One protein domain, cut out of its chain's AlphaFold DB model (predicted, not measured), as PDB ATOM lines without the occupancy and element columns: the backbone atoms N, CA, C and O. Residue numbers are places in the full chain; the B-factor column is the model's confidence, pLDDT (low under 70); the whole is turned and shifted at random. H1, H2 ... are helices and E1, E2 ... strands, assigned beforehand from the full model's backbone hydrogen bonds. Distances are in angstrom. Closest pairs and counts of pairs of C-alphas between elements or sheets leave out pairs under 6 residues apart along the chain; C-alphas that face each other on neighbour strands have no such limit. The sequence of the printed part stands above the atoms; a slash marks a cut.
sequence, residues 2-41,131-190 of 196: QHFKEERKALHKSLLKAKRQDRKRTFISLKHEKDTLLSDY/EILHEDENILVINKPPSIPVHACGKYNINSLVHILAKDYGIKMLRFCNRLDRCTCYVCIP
ATOM      1  N   GLN A   2     -68.638  26.160 -13.665       60.06
ATOM      2  CA  GLN A   2     -67.529  25.255 -13.295       60.06
ATOM      3  C   GLN A   2     -66.238  25.509 -14.098       60.06
ATOM      4  O   GLN A   2     -65.173  25.642 -13.502       60.06
ATOM      5  N   HIS A   3     -66.364  25.728 -15.412       59.62
ATOM      6  CA  HIS A   3     -65.253  26.011 -16.338       59.62
ATOM      7  C   HIS A   3     -64.391  27.219 -15.904       59.62
ATOM      8  O   HIS A   3     -63.176  27.124 -15.769       59.62
ATOM      9  N   PHE A   4     -65.033  28.331 -15.526       65.25
ATOM     10  CA  PHE A   4     -64.355  29.537 -15.019       65.25
ATOM     11  C   PHE A   4     -63.606  29.321 -13.690       65.25
ATOM     12  O   PHE A   4     -62.604  29.985 -13.415       65.25
ATOM     13  N   LYS A   5     -64.080  28.409 -12.825       72.69
ATOM     14  CA  LYS A   5     -63.382  28.069 -11.570       72.69
ATOM     15  C   LYS A   5     -62.139  27.216 -11.836       72.69
ATOM     16  O   LYS A   5     -61.149  27.363 -11.120       72.69
ATOM     17  N   GLU A   6     -62.175  26.349 -12.843       75.25
ATOM     18  CA  GLU A   6     -61.042  25.512 -13.253       75.25
ATOM     19  C   GLU A   6     -59.950  26.329 -13.951       75.25
ATOM     20  O   GLU A   6     -58.780  26.206 -13.585       75.25
ATOM     21  N   GLU A   7     -60.320  27.259 -14.832       76.81
ATOM     22  CA  GLU A   7     -59.385  28.195 -15.475       76.81
ATOM     23  C   GLU A   7     -58.655  29.081 -14.456       76.81
ATOM     24  O   GLU A   7     -57.429  29.203 -14.498       76.81
ATOM     25  N   ARG A   8     -59.366  29.636 -13.460       78.44
ATOM     26  CA  ARG A   8     -58.733  30.427 -12.386       78.44
ATOM     27  C   ARG A   8     -57.781  29.590 -11.529       78.44
ATOM     28  O   ARG A   8     -56.730  30.091 -11.128       78.44
ATOM     29  N   LYS A   9     -58.104  28.318 -11.266       80.62
ATOM     30  CA  LYS A   9     -57.205  27.384 -10.565       80.62
ATOM     31  C   LYS A   9     -55.969  27.047 -11.407       80.62
ATOM     32  O   LYS A   9     -54.864  27.021 -10.861       80.62
ATOM     33  N   ALA A  10     -56.131  26.826 -12.711       83.56
ATOM     34  CA  ALA A  10     -55.030  26.562 -13.635       83.56
ATOM     35  C   ALA A  10     -54.084  27.769 -13.746       83.56
ATOM     36  O   ALA A  10     -52.869  27.604 -13.615       83.56
ATOM     37  N   LEU A  11     -54.636  28.982 -13.866       85.25
ATOM     38  CA  LEU A  11     -53.882  30.236 -13.877       85.25
ATOM     39  C   LEU A  11     -53.144  30.473 -12.551       85.25
ATOM     40  O   LEU A  11     -51.967  30.819 -12.533       85.25
ATOM     41  N   HIS A  12     -53.791  30.226 -11.410       84.88
ATOM     42  CA  HIS A  12     -53.126  30.340 -10.111       84.88
ATOM     43  C   HIS A  12     -51.964  29.340  -9.973       84.88
ATOM     44  O   HIS A  12     -50.877  29.691  -9.507       84.88
ATOM     45  N   LYS A  13     -52.152  28.099 -10.437       83.50
ATOM     46  CA  LYS A  13     -51.109  27.065 -10.447       83.50
ATOM     47  C   LYS A  13     -49.948  27.429 -11.381       83.50
ATOM     48  O   LYS A  13     -48.794  27.192 -11.010       83.50
ATOM     49  N   SER A  14     -50.217  28.009 -12.553       84.19
ATOM     50  CA  SER A  14     -49.174  28.455 -13.488       84.19
ATOM     51  C   SER A  14     -48.376  29.630 -12.919       84.19
ATOM     52  O   SER A  14     -47.147  29.578 -12.930       84.19
ATOM     53  N   LEU A  15     -49.040  30.607 -12.294       85.12
ATOM     54  CA  LEU A  15     -48.397  31.727 -11.598       85.12
ATOM     55  C   LEU A  15     -47.506  31.256 -10.441       85.12
ATOM     56  O   LEU A  15     -46.370  31.706 -10.306       85.12
ATOM     57  N   LEU A  16     -47.975  30.308  -9.619       84.88
ATOM     58  CA  LEU A  16     -47.158  29.715  -8.554       84.88
ATOM     59  C   LEU A  16     -45.943  28.960  -9.116       84.88
ATOM     60  O   LEU A  16     -44.856  29.022  -8.535       84.88
ATOM     61  N   LYS A  17     -46.098  28.258 -10.245       80.06
ATOM     62  CA  LYS A  17     -44.992  27.578 -10.938       80.06
ATOM     63  C   LYS A  17     -43.974  28.587 -11.477       80.06
ATOM     64  O   LYS A  17     -42.781  28.376 -11.264       80.06
ATOM     65  N   ALA A  18     -44.432  29.680 -12.085       79.00
ATOM     66  CA  ALA A  18     -43.587  30.764 -12.578       79.00
ATOM     67  C   ALA A  18     -42.813  31.437 -11.434       79.00
ATOM     68  O   ALA A  18     -41.588  31.475 -11.478       79.00
ATOM     69  N   LYS A  19     -43.485  31.823 -10.335       76.75
ATOM     70  CA  LYS A  19     -42.827  32.376  -9.131       76.75
ATOM     71  C   LYS A  19     -41.770  31.433  -8.548       76.75
ATOM     72  O   LYS A  19     -40.694  31.864  -8.141       76.75
ATOM     73  N   ARG A  20     -42.048  30.123  -8.511       74.06
ATOM     74  CA  ARG A  20     -41.070  29.113  -8.069       74.06
ATOM     75  C   ARG A  20     -39.869  29.021  -9.011       74.06
ATOM     76  O   ARG A  20     -38.752  28.835  -8.533       74.06
ATOM     77  N   GLN A  21     -40.086  29.094 -10.323       71.88
ATOM     78  CA  GLN A  21     -39.009  29.079 -11.314       71.88
ATOM     79  C   GLN A  21     -38.153  30.340 -11.234       71.88
ATOM     80  O   GLN A  21     -36.931  30.227 -11.280       71.88
ATOM     81  N   ASP A  22     -38.777  31.497 -11.046       73.50
ATOM     82  CA  ASP A  22     -38.091  32.776 -10.904       73.50
ATOM     83  C   ASP A  22     -37.204  32.803  -9.652       73.50
ATOM     84  O   ASP A  22     -35.999  33.015  -9.731       73.50
ATOM     85  N   ARG A  23     -37.734  32.361  -8.504       69.50
ATOM     86  CA  ARG A  23     -36.927  32.206  -7.282       69.50
ATOM     87  C   ARG A  23     -35.734  31.261  -7.471       69.50
ATOM     88  O   ARG A  23     -34.654  31.510  -6.935       69.50
ATOM     89  N   LYS A  24     -35.907  30.165  -8.221       70.88
ATOM     90  CA  LYS A  24     -34.798  29.254  -8.566       70.88
ATOM     91  C   LYS A  24     -33.766  29.949  -9.452       70.88
ATOM     92  O   LYS A  24     -32.577  29.772  -9.221       70.88
ATOM     93  N   ARG A  25     -34.212  30.728 -10.437       67.25
ATOM     94  CA  ARG A  25     -33.373  31.527 -11.337       67.25
ATOM     95  C   ARG A  25     -32.508  32.517 -10.556       67.25
ATOM     96  O   ARG A  25     -31.288  32.475 -10.695       67.25
ATOM     97  N   THR A  26     -33.107  33.300  -9.660       62.06
ATOM     98  CA  THR A  26     -32.380  34.232  -8.784       62.06
ATOM     99  C   THR A  26     -31.359  33.502  -7.912       62.06
ATOM    100  O   THR A  26     -30.202  33.905  -7.842       62.06
ATOM    101  N   PHE A  27     -31.747  32.382  -7.292       66.88
ATOM    102  CA  PHE A  27     -30.841  31.588  -6.458       66.88
ATOM    103  C   PHE A  27     -29.650  31.025  -7.247       66.88
ATOM    104  O   PHE A  27     -28.520  31.050  -6.765       66.88
ATOM    105  N   ILE A  28     -29.892  30.526  -8.462       68.06
ATOM    106  CA  ILE A  28     -28.838  30.019  -9.346       68.06
ATOM    107  C   ILE A  28     -27.887  31.151  -9.736       68.06
ATOM    108  O   ILE A  28     -26.678  30.946  -9.668       68.06
ATOM    109  N   SER A  29     -28.406  32.329 -10.094       60.94
ATOM    110  CA  SER A  29     -27.587  33.502 -10.433       60.94
ATOM    111  C   SER A  29     -26.654  33.896  -9.282       60.94
ATOM    112  O   SER A  29     -25.436  33.922  -9.459       60.94
ATOM    113  N   LEU A  30     -27.207  34.056  -8.074       60.50
ATOM    114  CA  LEU A  30     -26.444  34.382  -6.862       60.50
ATOM    115  C   LEU A  30     -25.378  33.331  -6.537       60.50
ATOM    116  O   LEU A  30     -24.311  33.650  -6.017       60.50
ATOM    117  N   LYS A  31     -25.665  32.056  -6.821       69.69
ATOM    118  CA  LYS A  31     -24.688  30.983  -6.648       69.69
ATOM    119  C   LYS A  31     -23.528  31.122  -7.638       69.69
ATOM    120  O   LYS A  31     -22.384  31.043  -7.210       69.69
ATOM    121  N   HIS A  32     -23.814  31.353  -8.920       69.25
ATOM    122  CA  HIS A  32     -22.768  31.507  -9.936       69.25
ATOM    123  C   HIS A  32     -21.870  32.701  -9.636       69.25
ATOM    124  O   HIS A  32     -20.661  32.573  -9.744       69.25
ATOM    125  N   GLU A  33     -22.436  33.825  -9.199       67.12
ATOM    126  CA  GLU A  33     -21.663  35.009  -8.820       67.12
ATOM    127  C   GLU A  33     -20.678  34.723  -7.676       67.12
ATOM    128  O   GLU A  33     -19.495  35.053  -7.766       67.12
ATOM    129  N   LYS A  34     -21.129  34.018  -6.632       71.19
ATOM    130  CA  LYS A  34     -20.240  33.570  -5.551       71.19
ATOM    131  C   LYS A  34     -19.169  32.609  -6.047       71.19
ATOM    132  O   LYS A  34     -18.017  32.729  -5.642       71.19
ATOM    133  N   ASP A  35     -19.544  31.673  -6.915       75.31
ATOM    134  CA  ASP A  35     -18.604  30.705  -7.463       75.31
ATOM    135  C   ASP A  35     -17.544  31.416  -8.327       75.31
ATOM    136  O   ASP A  35     -16.367  31.123  -8.164       75.31
ATOM    137  N   THR A  36     -17.900  32.405  -9.164       77.31
ATOM    138  CA  THR A  36     -16.949  33.143 -10.031       77.31
ATOM    139  C   THR A  36     -15.846  33.895  -9.277       77.31
ATOM    140  O   THR A  36     -14.759  34.095  -9.824       77.31
ATOM    141  N   LEU A  37     -16.102  34.262  -8.018       82.62
ATOM    142  CA  LEU A  37     -15.164  34.966  -7.135       82.62
ATOM    143  C   LEU A  37     -14.299  34.021  -6.284       82.62
ATOM    144  O   LEU A  37     -13.510  34.474  -5.462       82.62
ATOM    145  N   LEU A  38     -14.467  32.708  -6.438       86.31
ATOM    146  CA  LEU A  38     -13.857  31.717  -5.558       86.31
ATOM    147  C   LEU A  38     -12.353  31.525  -5.796       86.31
ATOM    148  O   LEU A  38     -11.608  31.307  -4.844       86.31
ATOM    149  N   SER A  39     -11.923  31.550  -7.059       91.38
ATOM    150  CA  SER A  39     -10.512  31.505  -7.450       91.38
ATOM    151  C   SER A  39     -10.316  31.995  -8.879       91.38
ATOM    152  O   SER A  39     -11.253  32.015  -9.687       91.38
ATOM    153  N   ASP A  40      -9.071  32.315  -9.206       91.12
ATOM    154  CA  ASP A  40      -8.626  32.642 -10.554       91.12
ATOM    155  C   ASP A  40      -7.939  31.462 -11.242       91.12
ATOM    156  O   ASP A  40      -7.673  30.407 -10.657       91.12
ATOM    157  N   TYR A  41      -7.687  31.634 -12.534       93.12
ATOM    158  CA  TYR A  41      -7.059  30.637 -13.384       93.12
ATOM    159  C   TYR A  41      -5.866  31.249 -14.117       93.12
ATOM    160  O   TYR A  41      -5.793  32.457 -14.324       93.12
ATOM    161  N   GLU A 131     -16.355  28.202 -28.560       84.75
ATOM    162  CA  GLU A 131     -16.953  28.827 -29.731       84.75
ATOM    163  C   GLU A 131     -18.476  28.825 -29.568       84.75
ATOM    164  O   GLU A 131     -19.084  27.791 -29.280       84.75
ATOM    165  N   ILE A 132     -19.084  30.001 -29.717       86.06
ATOM    166  CA  ILE A 132     -20.536  30.174 -29.717       86.06
ATOM    167  C   ILE A 132     -20.989  30.063 -31.173       86.06
ATOM    168  O   ILE A 132     -20.615  30.884 -32.003       86.06
ATOM    169  N   LEU A 133     -21.760  29.021 -31.478       85.38
ATOM    170  CA  LEU A 133     -22.284  28.760 -32.818       85.38
ATOM    171  C   LEU A 133     -23.575  29.542 -33.080       85.38
ATOM    172  O   LEU A 133     -23.847  29.914 -34.216       85.38
ATOM    173  N   HIS A 134     -24.381  29.761 -32.038       82.88
ATOM    174  CA  HIS A 134     -25.633  30.513 -32.111       82.88
ATOM    175  C   HIS A 134     -25.998  31.063 -30.733       82.88
ATOM    176  O   HIS A 134     -25.880  30.351 -29.736       82.88
ATOM    177  N   GLU A 135     -26.471  32.302 -30.677       84.00
ATOM    178  CA  GLU A 135     -26.956  32.943 -29.456       84.00
ATOM    179  C   GLU A 135     -28.233  33.722 -29.773       84.00
ATOM    180  O   GLU A 135     -28.236  34.623 -30.610       84.00
ATOM    181  N   ASP A 136     -29.326  33.356 -29.108       82.81
ATOM    182  CA  ASP A 136     -30.579  34.102 -29.103       82.81
ATOM    183  C   ASP A 136     -31.127  34.232 -27.667       82.81
ATOM    184  O   ASP A 136     -30.535  33.735 -26.706       82.81
ATOM    185  N   GLU A 137     -32.268  34.910 -27.496       77.56
ATOM    186  CA  GLU A 137     -32.884  35.139 -26.177       77.56
ATOM    187  C   GLU A 137     -33.226  33.840 -25.412       77.56
ATOM    188  O   GLU A 137     -33.395  33.857 -24.188       77.56
ATOM    189  N   ASN A 138     -33.333  32.707 -26.113       75.12
ATOM    190  CA  ASN A 138     -33.830  31.428 -25.611       75.12
ATOM    191  C   ASN A 138     -32.852  30.252 -25.798       75.12
ATOM    192  O   ASN A 138     -33.065  29.185 -25.224       75.12
ATOM    193  N   ILE A 139     -31.796  30.361 -26.596       77.00
ATOM    194  CA  ILE A 139     -30.924  29.248 -26.976       77.00
ATOM    195  C   ILE A 139     -29.496  29.755 -27.135       77.00
ATOM    196  O   ILE A 139     -29.219  30.719 -27.838       77.00
ATOM    197  N   LEU A 140     -28.574  29.022 -26.515       81.38
ATOM    198  CA  LEU A 140     -27.145  29.187 -26.702       81.38
ATOM    199  C   LEU A 140     -26.568  27.888 -27.265       81.38
ATOM    200  O   LEU A 140     -26.430  26.879 -26.574       81.38
ATOM    201  N   VAL A 141     -26.197  27.880 -28.532       82.62
ATOM    202  CA  VAL A 141     -25.479  26.755 -29.122       82.62
ATOM    203  C   VAL A 141     -23.993  27.039 -29.028       82.62
ATOM    204  O   VAL A 141     -23.511  28.046 -29.534       82.62
ATOM    205  N   ILE A 142     -23.259  26.125 -28.403       83.56
ATOM    206  CA  ILE A 142     -21.805  26.209 -28.315       83.56
ATOM    207  C   ILE A 142     -21.159  24.959 -28.899       83.56
ATOM    208  O   ILE A 142     -21.703  23.852 -28.831       83.56
ATOM    209  N   ASN A 143     -19.942  25.125 -29.387       82.56
ATOM    210  CA  ASN A 143     -19.040  24.034 -29.678       82.56
ATOM    211  C   ASN A 143     -18.228  23.719 -28.414       82.56
ATOM    212  O   ASN A 143     -17.295  24.438 -28.045       82.56
ATOM    213  N   LYS A 144     -18.626  22.670 -27.685       81.88
ATOM    214  CA  LYS A 144     -17.969  22.321 -26.421       81.88
ATOM    215  C   LYS A 144     -16.596  21.681 -26.679       81.88
ATOM    216  O   LYS A 144     -16.556  20.578 -27.233       81.88
ATOM    217  N   PRO A 145     -15.494  22.245 -26.149       81.06
ATOM    218  CA  PRO A 145     -14.180  21.626 -26.265       81.06
ATOM    219  C   PRO A 145     -14.120  20.267 -25.539       81.06
ATOM    220  O   PRO A 145     -14.707  20.111 -24.451       81.06
ATOM    221  N   PRO A 146     -13.400  19.266 -26.084       74.50
ATOM    222  CA  PRO A 146     -13.058  18.064 -25.328       74.50
ATOM    223  C   PRO A 146     -12.239  18.430 -24.078       74.50
ATOM    224  O   PRO A 146     -11.577  19.463 -24.042       74.50
ATOM    225  N   SER A 147     -12.291  17.597 -23.034       83.38
ATOM    226  CA  SER A 147     -11.684  17.784 -21.691       83.38
ATOM    227  C   SER A 147     -12.470  18.606 -20.656       83.38
ATOM    228  O   SER A 147     -12.330  18.326 -19.464       83.38
ATOM    229  N   ILE A 148     -13.337  19.546 -21.060       85.69
ATOM    230  CA  ILE A 148     -14.075  20.409 -20.112       85.69
ATOM    231  C   ILE A 148     -15.420  19.771 -19.713       85.69
ATOM    232  O   ILE A 148     -16.251  19.517 -20.589       85.69
ATOM    233  N   PRO A 149     -15.702  19.507 -18.424       85.06
ATOM    234  CA  PRO A 149     -17.016  19.036 -17.995       85.06
ATOM    235  C   PRO A 149     -18.072  20.139 -18.108       85.06
ATOM    236  O   PRO A 149     -17.798  21.307 -17.848       85.06
ATOM    237  N   VAL A 150     -19.303  19.756 -18.451       83.25
ATOM    238  CA  VAL A 150     -20.421  20.698 -18.603       83.25
ATOM    239  C   VAL A 150     -20.717  21.416 -17.282       83.25
ATOM    240  O   VAL A 150     -20.713  22.640 -17.212       83.25
ATOM    241  N   HIS A 151     -20.911  20.647 -16.214       82.00
ATOM    242  CA  HIS A 151     -21.229  21.149 -14.881       82.00
ATOM    243  C   HIS A 151     -20.103  20.871 -13.892       82.00
ATOM    244  O   HIS A 151     -19.346  19.913 -14.067       82.00
ATOM    245  N   ALA A 152     -20.063  21.650 -12.807       84.75
ATOM    246  CA  ALA A 152     -19.244  21.346 -11.642       84.75
ATOM    247  C   ALA A 152     -19.511  19.908 -11.167       84.75
ATOM    248  O   ALA A 152     -20.636  19.547 -10.807       84.75
ATOM    249  N   CYS A 153     -18.481  19.071 -11.212       80.38
ATOM    250  CA  CYS A 153     -18.560  17.653 -10.907       80.38
ATOM    251  C   CYS A 153     -17.200  17.129 -10.442       80.38
ATOM    252  O   CYS A 153     -16.160  17.410 -11.044       80.38
ATOM    253  N   GLY A 154     -17.213  16.317  -9.381       81.50
ATOM    254  CA  GLY A 154     -16.014  15.674  -8.851       81.50
ATOM    255  C   GLY A 154     -14.913  16.692  -8.555       81.50
ATOM    256  O   GLY A 154     -15.100  17.589  -7.731       81.50
ATOM    257  N   LYS A 155     -13.775  16.556  -9.247       84.12
ATOM    258  CA  LYS A 155     -12.595  17.426  -9.105       84.12
ATOM    259  C   LYS A 155     -12.703  18.765  -9.847       84.12
ATOM    260  O   LYS A 155     -11.873  19.625  -9.592       84.12
ATOM    261  N   TYR A 156     -13.718  18.970 -10.685       88.31
ATOM    262  CA  TYR A 156     -13.871  20.172 -11.507       88.31
ATOM    263  C   TYR A 156     -15.023  21.040 -11.001       88.31
ATOM    264  O   TYR A 156     -16.133  20.545 -10.800       88.31
ATOM    265  N   ASN A 157     -14.779  22.329 -10.814       89.00
ATOM    266  CA  ASN A 157     -15.793  23.311 -10.447       89.00
ATOM    267  C   ASN A 157     -15.583  24.594 -11.262       89.00
ATOM    268  O   ASN A 157     -16.406  24.909 -12.118       89.00
ATOM    269  N   ILE A 158     -14.442  25.256 -11.081       91.06
ATOM    270  CA  ILE A 158     -14.021  26.449 -11.824       91.06
ATOM    271  C   ILE A 158     -13.673  26.088 -13.270       91.06
ATOM    272  O   ILE A 158     -14.051  26.802 -14.193       91.06
ATOM    273  N   ASN A 159     -13.061  24.921 -13.493       91.44
ATOM    274  CA  ASN A 159     -12.819  24.376 -14.832       91.44
ATOM    275  C   ASN A 159     -14.061  23.699 -15.448       91.44
ATOM    276  O   ASN A 159     -13.925  22.824 -16.300       91.44
ATOM    277  N   SER A 160     -15.276  24.052 -15.019       89.44
ATOM    278  CA  SER A 160     -16.506  23.607 -15.686       89.44
ATOM    279  C   SER A 160     -16.969  24.626 -16.717       89.44
ATOM    280  O   SER A 160     -16.814  25.829 -16.532       89.44
ATOM    281  N   LEU A 161     -17.590  24.148 -17.790       87.06
ATOM    282  CA  LEU A 161     -18.100  24.986 -18.870       87.06
ATOM    283  C   LEU A 161     -19.056  26.068 -18.351       87.06
ATOM    284  O   LEU A 161     -18.936  27.225 -18.729       87.06
ATOM    285  N   VAL A 162     -19.971  25.695 -17.453       86.50
ATOM    286  CA  VAL A 162     -20.882  26.629 -16.778       86.50
ATOM    287  C   VAL A 162     -20.137  27.786 -16.121       86.50
ATOM    288  O   VAL A 162     -20.541  28.938 -16.253       86.50
ATOM    289  N   HIS A 163     -19.070  27.473 -15.389       88.12
ATOM    290  CA  HIS A 163     -18.306  28.480 -14.676       88.12
ATOM    291  C   HIS A 163     -17.514  29.359 -15.643       88.12
ATOM    292  O   HIS A 163     -17.505  30.574 -15.485       88.12
ATOM    293  N   ILE A 164     -16.896  28.758 -16.660       89.38
ATOM    294  CA  ILE A 164     -16.145  29.486 -17.688       89.38
ATOM    295  C   ILE A 164     -17.068  30.451 -18.444       89.38
ATOM    296  O   ILE A 164     -16.730  31.619 -18.588       89.38
ATOM    297  N   LEU A 165     -18.260  30.011 -18.858       87.94
ATOM    298  CA  LEU A 165     -19.249  30.876 -19.512       87.94
ATOM    299  C   LEU A 165     -19.703  32.021 -18.594       87.94
ATOM    300  O   LEU A 165     -19.804  33.161 -19.036       87.94
ATOM    301  N   ALA A 166     -19.910  31.742 -17.305       87.50
ATOM    302  CA  ALA A 166     -20.305  32.765 -16.342       87.50
ATOM    303  C   ALA A 166     -19.189  33.782 -16.041       87.50
ATOM    304  O   ALA A 166     -19.495  34.962 -15.869       87.50
ATOM    305  N   LYS A 167     -17.929  33.332 -15.949       88.12
ATOM    306  CA  LYS A 167     -16.769  34.161 -15.591       88.12
ATOM    307  C   LYS A 167     -16.212  34.935 -16.783       88.12
ATOM    308  O   LYS A 167     -16.010  36.138 -16.670       88.12
ATOM    309  N   ASP A 168     -15.991  34.252 -17.903       88.12
ATOM    310  CA  ASP A 168     -15.247  34.797 -19.042       88.12
ATOM    311  C   ASP A 168     -16.188  35.470 -20.064       88.12
ATOM    312  O   ASP A 168     -15.800  36.444 -20.699       88.12
ATOM    313  N   TYR A 169     -17.436  34.992 -20.196       85.12
ATOM    314  CA  TYR A 169     -18.418  35.503 -21.172       85.12
ATOM    315  C   TYR A 169     -19.595  36.248 -20.520       85.12
ATOM    316  O   TYR A 169     -20.441  36.801 -21.214       85.12
ATOM    317  N   GLY A 170     -19.700  36.247 -19.186       84.56
ATOM    318  CA  GLY A 170     -20.826  36.853 -18.465       84.56
ATOM    319  C   GLY A 170     -22.167  36.129 -18.652       84.56
ATOM    320  O   GLY A 170     -23.189  36.587 -18.137       84.56
ATOM    321  N   ILE A 171     -22.178  34.979 -19.334       82.44
ATOM    322  CA  ILE A 171     -23.382  34.209 -19.638       82.44
ATOM    323  C   ILE A 171     -23.756  33.368 -18.418       82.44
ATOM    324  O   ILE A 171     -23.104  32.380 -18.072       82.44
ATOM    325  N   LYS A 172     -24.839  33.759 -17.748       80.19
ATOM    326  CA  LYS A 172     -25.316  33.132 -16.509       80.19
ATOM    327  C   LYS A 172     -26.630  32.385 -16.740       80.19
ATOM    328  O   LYS A 172     -27.305  32.544 -17.747       80.19
ATOM    329  N   MET A 173     -27.024  31.585 -15.748       70.06
ATOM    330  CA  MET A 173     -28.361  30.970 -15.675       70.06
ATOM    331  C   MET A 173     -28.679  29.960 -16.790       70.06
ATOM    332  O   MET A 173     -29.840  29.759 -17.152       70.06
ATOM    333  N   LEU A 174     -27.656  29.256 -17.268       72.62
ATOM    334  CA  LEU A 174     -27.789  28.217 -18.281       72.62
ATOM    335  C   LEU A 174     -28.544  26.993 -17.749       72.62
ATOM    336  O   LEU A 174     -28.298  26.499 -16.643       72.62
ATOM    337  N   ARG A 175     -29.462  26.473 -18.567       68.06
ATOM    338  CA  ARG A 175     -30.069  25.156 -18.373       68.06
ATOM    339  C   ARG A 175     -29.629  24.258 -19.511       68.06
ATOM    340  O   ARG A 175     -29.762  24.609 -20.670       68.06
ATOM    341  N   PHE A 176     -29.108  23.095 -19.164       67.06
ATOM    342  CA  PHE A 176     -28.661  22.124 -20.149       67.06
ATOM    343  C   PHE A 176     -29.835  21.215 -20.449       67.06
ATOM    344  O   PHE A 176     -30.451  20.688 -19.520       67.06
ATOM    345  N   CYS A 177     -30.169  21.066 -21.727       60.38
ATOM    346  CA  CYS A 177     -31.223  20.136 -22.117       60.38
ATOM    347  C   CYS A 177     -30.714  18.698 -22.142       60.38
ATOM    348  O   CYS A 177     -31.435  17.811 -21.703       60.38
ATOM    349  N   ASN A 178     -29.451  18.485 -22.528       60.91
ATOM    350  CA  ASN A 178     -28.838  17.162 -22.576       60.91
ATOM    351  C   ASN A 178     -27.537  17.140 -21.763       60.91
ATOM    352  O   ASN A 178     -26.746  18.084 -21.801       60.91
ATOM    353  N   ARG A 179     -27.311  16.051 -21.015       49.22
ATOM    354  CA  ARG A 179     -26.049  15.817 -20.305       49.22
ATOM    355  C   ARG A 179     -25.097  15.080 -21.248       49.22
ATOM    356  O   ARG A 179     -25.328  13.915 -21.542       49.22
ATOM    357  N   LEU A 180     -24.044  15.748 -21.710       54.91
ATOM    358  CA  LEU A 180     -22.905  15.092 -22.356       54.91
ATOM    359  C   LEU A 180     -21.889  14.635 -21.314       54.91
ATOM    360  O   LEU A 180     -21.626  15.353 -20.341       54.91
ATOM    361  N   ASP A 181     -21.254  13.493 -21.558       56.69
ATOM    362  CA  ASP A 181     -20.105  13.064 -20.774       56.69
ATOM    363  C   ASP A 181     -18.832  13.829 -21.171       56.69
ATOM    364  O   ASP A 181     -18.728  14.448 -22.230       56.69
ATOM    365  N   ARG A 182     -17.833  13.816 -20.281       52.59
ATOM    366  CA  ARG A 182     -16.591  14.608 -20.399       52.59
ATOM    367  C   ARG A 182     -15.846  14.399 -21.731       52.59
ATOM    368  O   ARG A 182     -15.163  15.316 -22.183       52.59
ATOM    369  N   CYS A 183     -15.970  13.214 -22.327       41.16
ATOM    370  CA  CYS A 183     -15.274  12.815 -23.552       41.16
ATOM    371  C   CYS A 183     -16.076  13.078 -24.837       41.16
ATOM    372  O   CYS A 183     -15.564  12.818 -25.919       41.16
ATOM    373  N   THR A 184     -17.310  13.577 -24.739       43.47
ATOM    374  CA  THR A 184     -18.180  13.780 -25.901       43.47
ATOM    375  C   THR A 184     -18.066  15.228 -26.391       43.47
ATOM    376  O   THR A 184     -18.300  16.178 -25.635       43.47
ATOM    377  N   CYS A 185     -17.650  15.401 -27.645       41.25
ATOM    378  CA  CYS A 185     -17.727  16.654 -28.398       41.25
ATOM    379  C   CYS A 185     -19.107  16.748 -29.080       41.25
ATOM    380  O   CYS A 185     -19.686  15.713 -29.388       41.25
ATOM    381  N   TYR A 186     -19.614  17.967 -29.298       43.25
ATOM    382  CA  TYR A 186     -20.972  18.348 -29.757       43.25
ATOM    383  C   TYR A 186     -22.075  18.340 -28.694       43.25
ATOM    384  O   TYR A 186     -22.440  17.263 -28.248       43.25
ATOM    385  N   VAL A 187     -22.651  19.515 -28.347       51.81
ATOM    386  CA  VAL A 187     -24.109  19.715 -28.096       51.81
ATOM    387  C   VAL A 187     -24.487  21.182 -27.794       51.81
ATOM    388  O   VAL A 187     -23.806  21.886 -27.048       51.81
ATOM    389  N   CYS A 188     -25.657  21.560 -28.330       42.12
ATOM    390  CA  CYS A 188     -26.481  22.746 -28.068       42.12
ATOM    391  C   CYS A 188     -26.930  22.900 -26.599       42.12
ATOM    392  O   CYS A 188     -27.346  21.928 -25.966       42.12
ATOM    393  N   ILE A 189     -26.966  24.129 -26.069       43.69
ATOM    394  CA  ILE A 189     -27.499  24.460 -24.735       43.69
ATOM    395  C   ILE A 189     -28.786  25.297 -24.890       43.69
ATOM    396  O   ILE A 189     -28.728  26.505 -25.094       43.69
ATOM    397  N   PRO A 190     -29.989  24.716 -24.762       32.97
ATOM    398  CA  PRO A 190     -31.214  25.509 -24.841       32.97
ATOM    399  C   PRO A 190     -31.515  26.199 -23.508       32.97
ATOM    400  O   PRO A 190     -31.760  25.543 -22.488       32.97
TER     401      PRO A 190
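What this domain is: This is residues 2 to 41 and 131 to 190 of the 196 residues of an uncharacterized protein of Protopolystoma xenopodis (UniProt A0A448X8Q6). One long helix, H1, sticks out with residues 2 to 23 from a small body of loops, the short helix H2 and the hairpin E1-E2. The 100 printed residues hold H1, E1, E2, H2 in chain order, mostly helix, with one antiparallel sheet, E1 - E2. The whole is loose, radius of gyration of the C-alphas 17.4 A, and spans 59 by 28 by 25 A, the arm of H1 making the length.

Where its parts are: H1, residues 2 to 36, begins at C-alpha 2 (-67.529, 25.255, -13.295) and is 51.3 A long. E1 is residues 131 to 135, 10.8 A; E2 is 139 to 143, 13.3 A. H2, residues 161 to 168, 10.2 A, ends at C-alpha 168 (-15.247, 34.797, -19.042).

How they stand to each other: H1 touches H2 with residues 32 to 36 alone, the closest C-alphas, Thr 36 and Lys 167, 5.7 A apart. Their tilt is steep, 65 degrees, the same way. In the hairpin E1-E2, N 133 and O 141 are 2.8 A apart, within hydrogen-bond range. E1 and H2 are apart. In H1 and H2 every O i to N i+4 pair is within range.

The domain as a whole: Residues 42 to 130 are not printed; C-alphas 41 and 131 are 19.2 A apart. The link E2 to H2 is long. Confidence is low at 2 to 4, 23, 25 to 33 and 175 to 190.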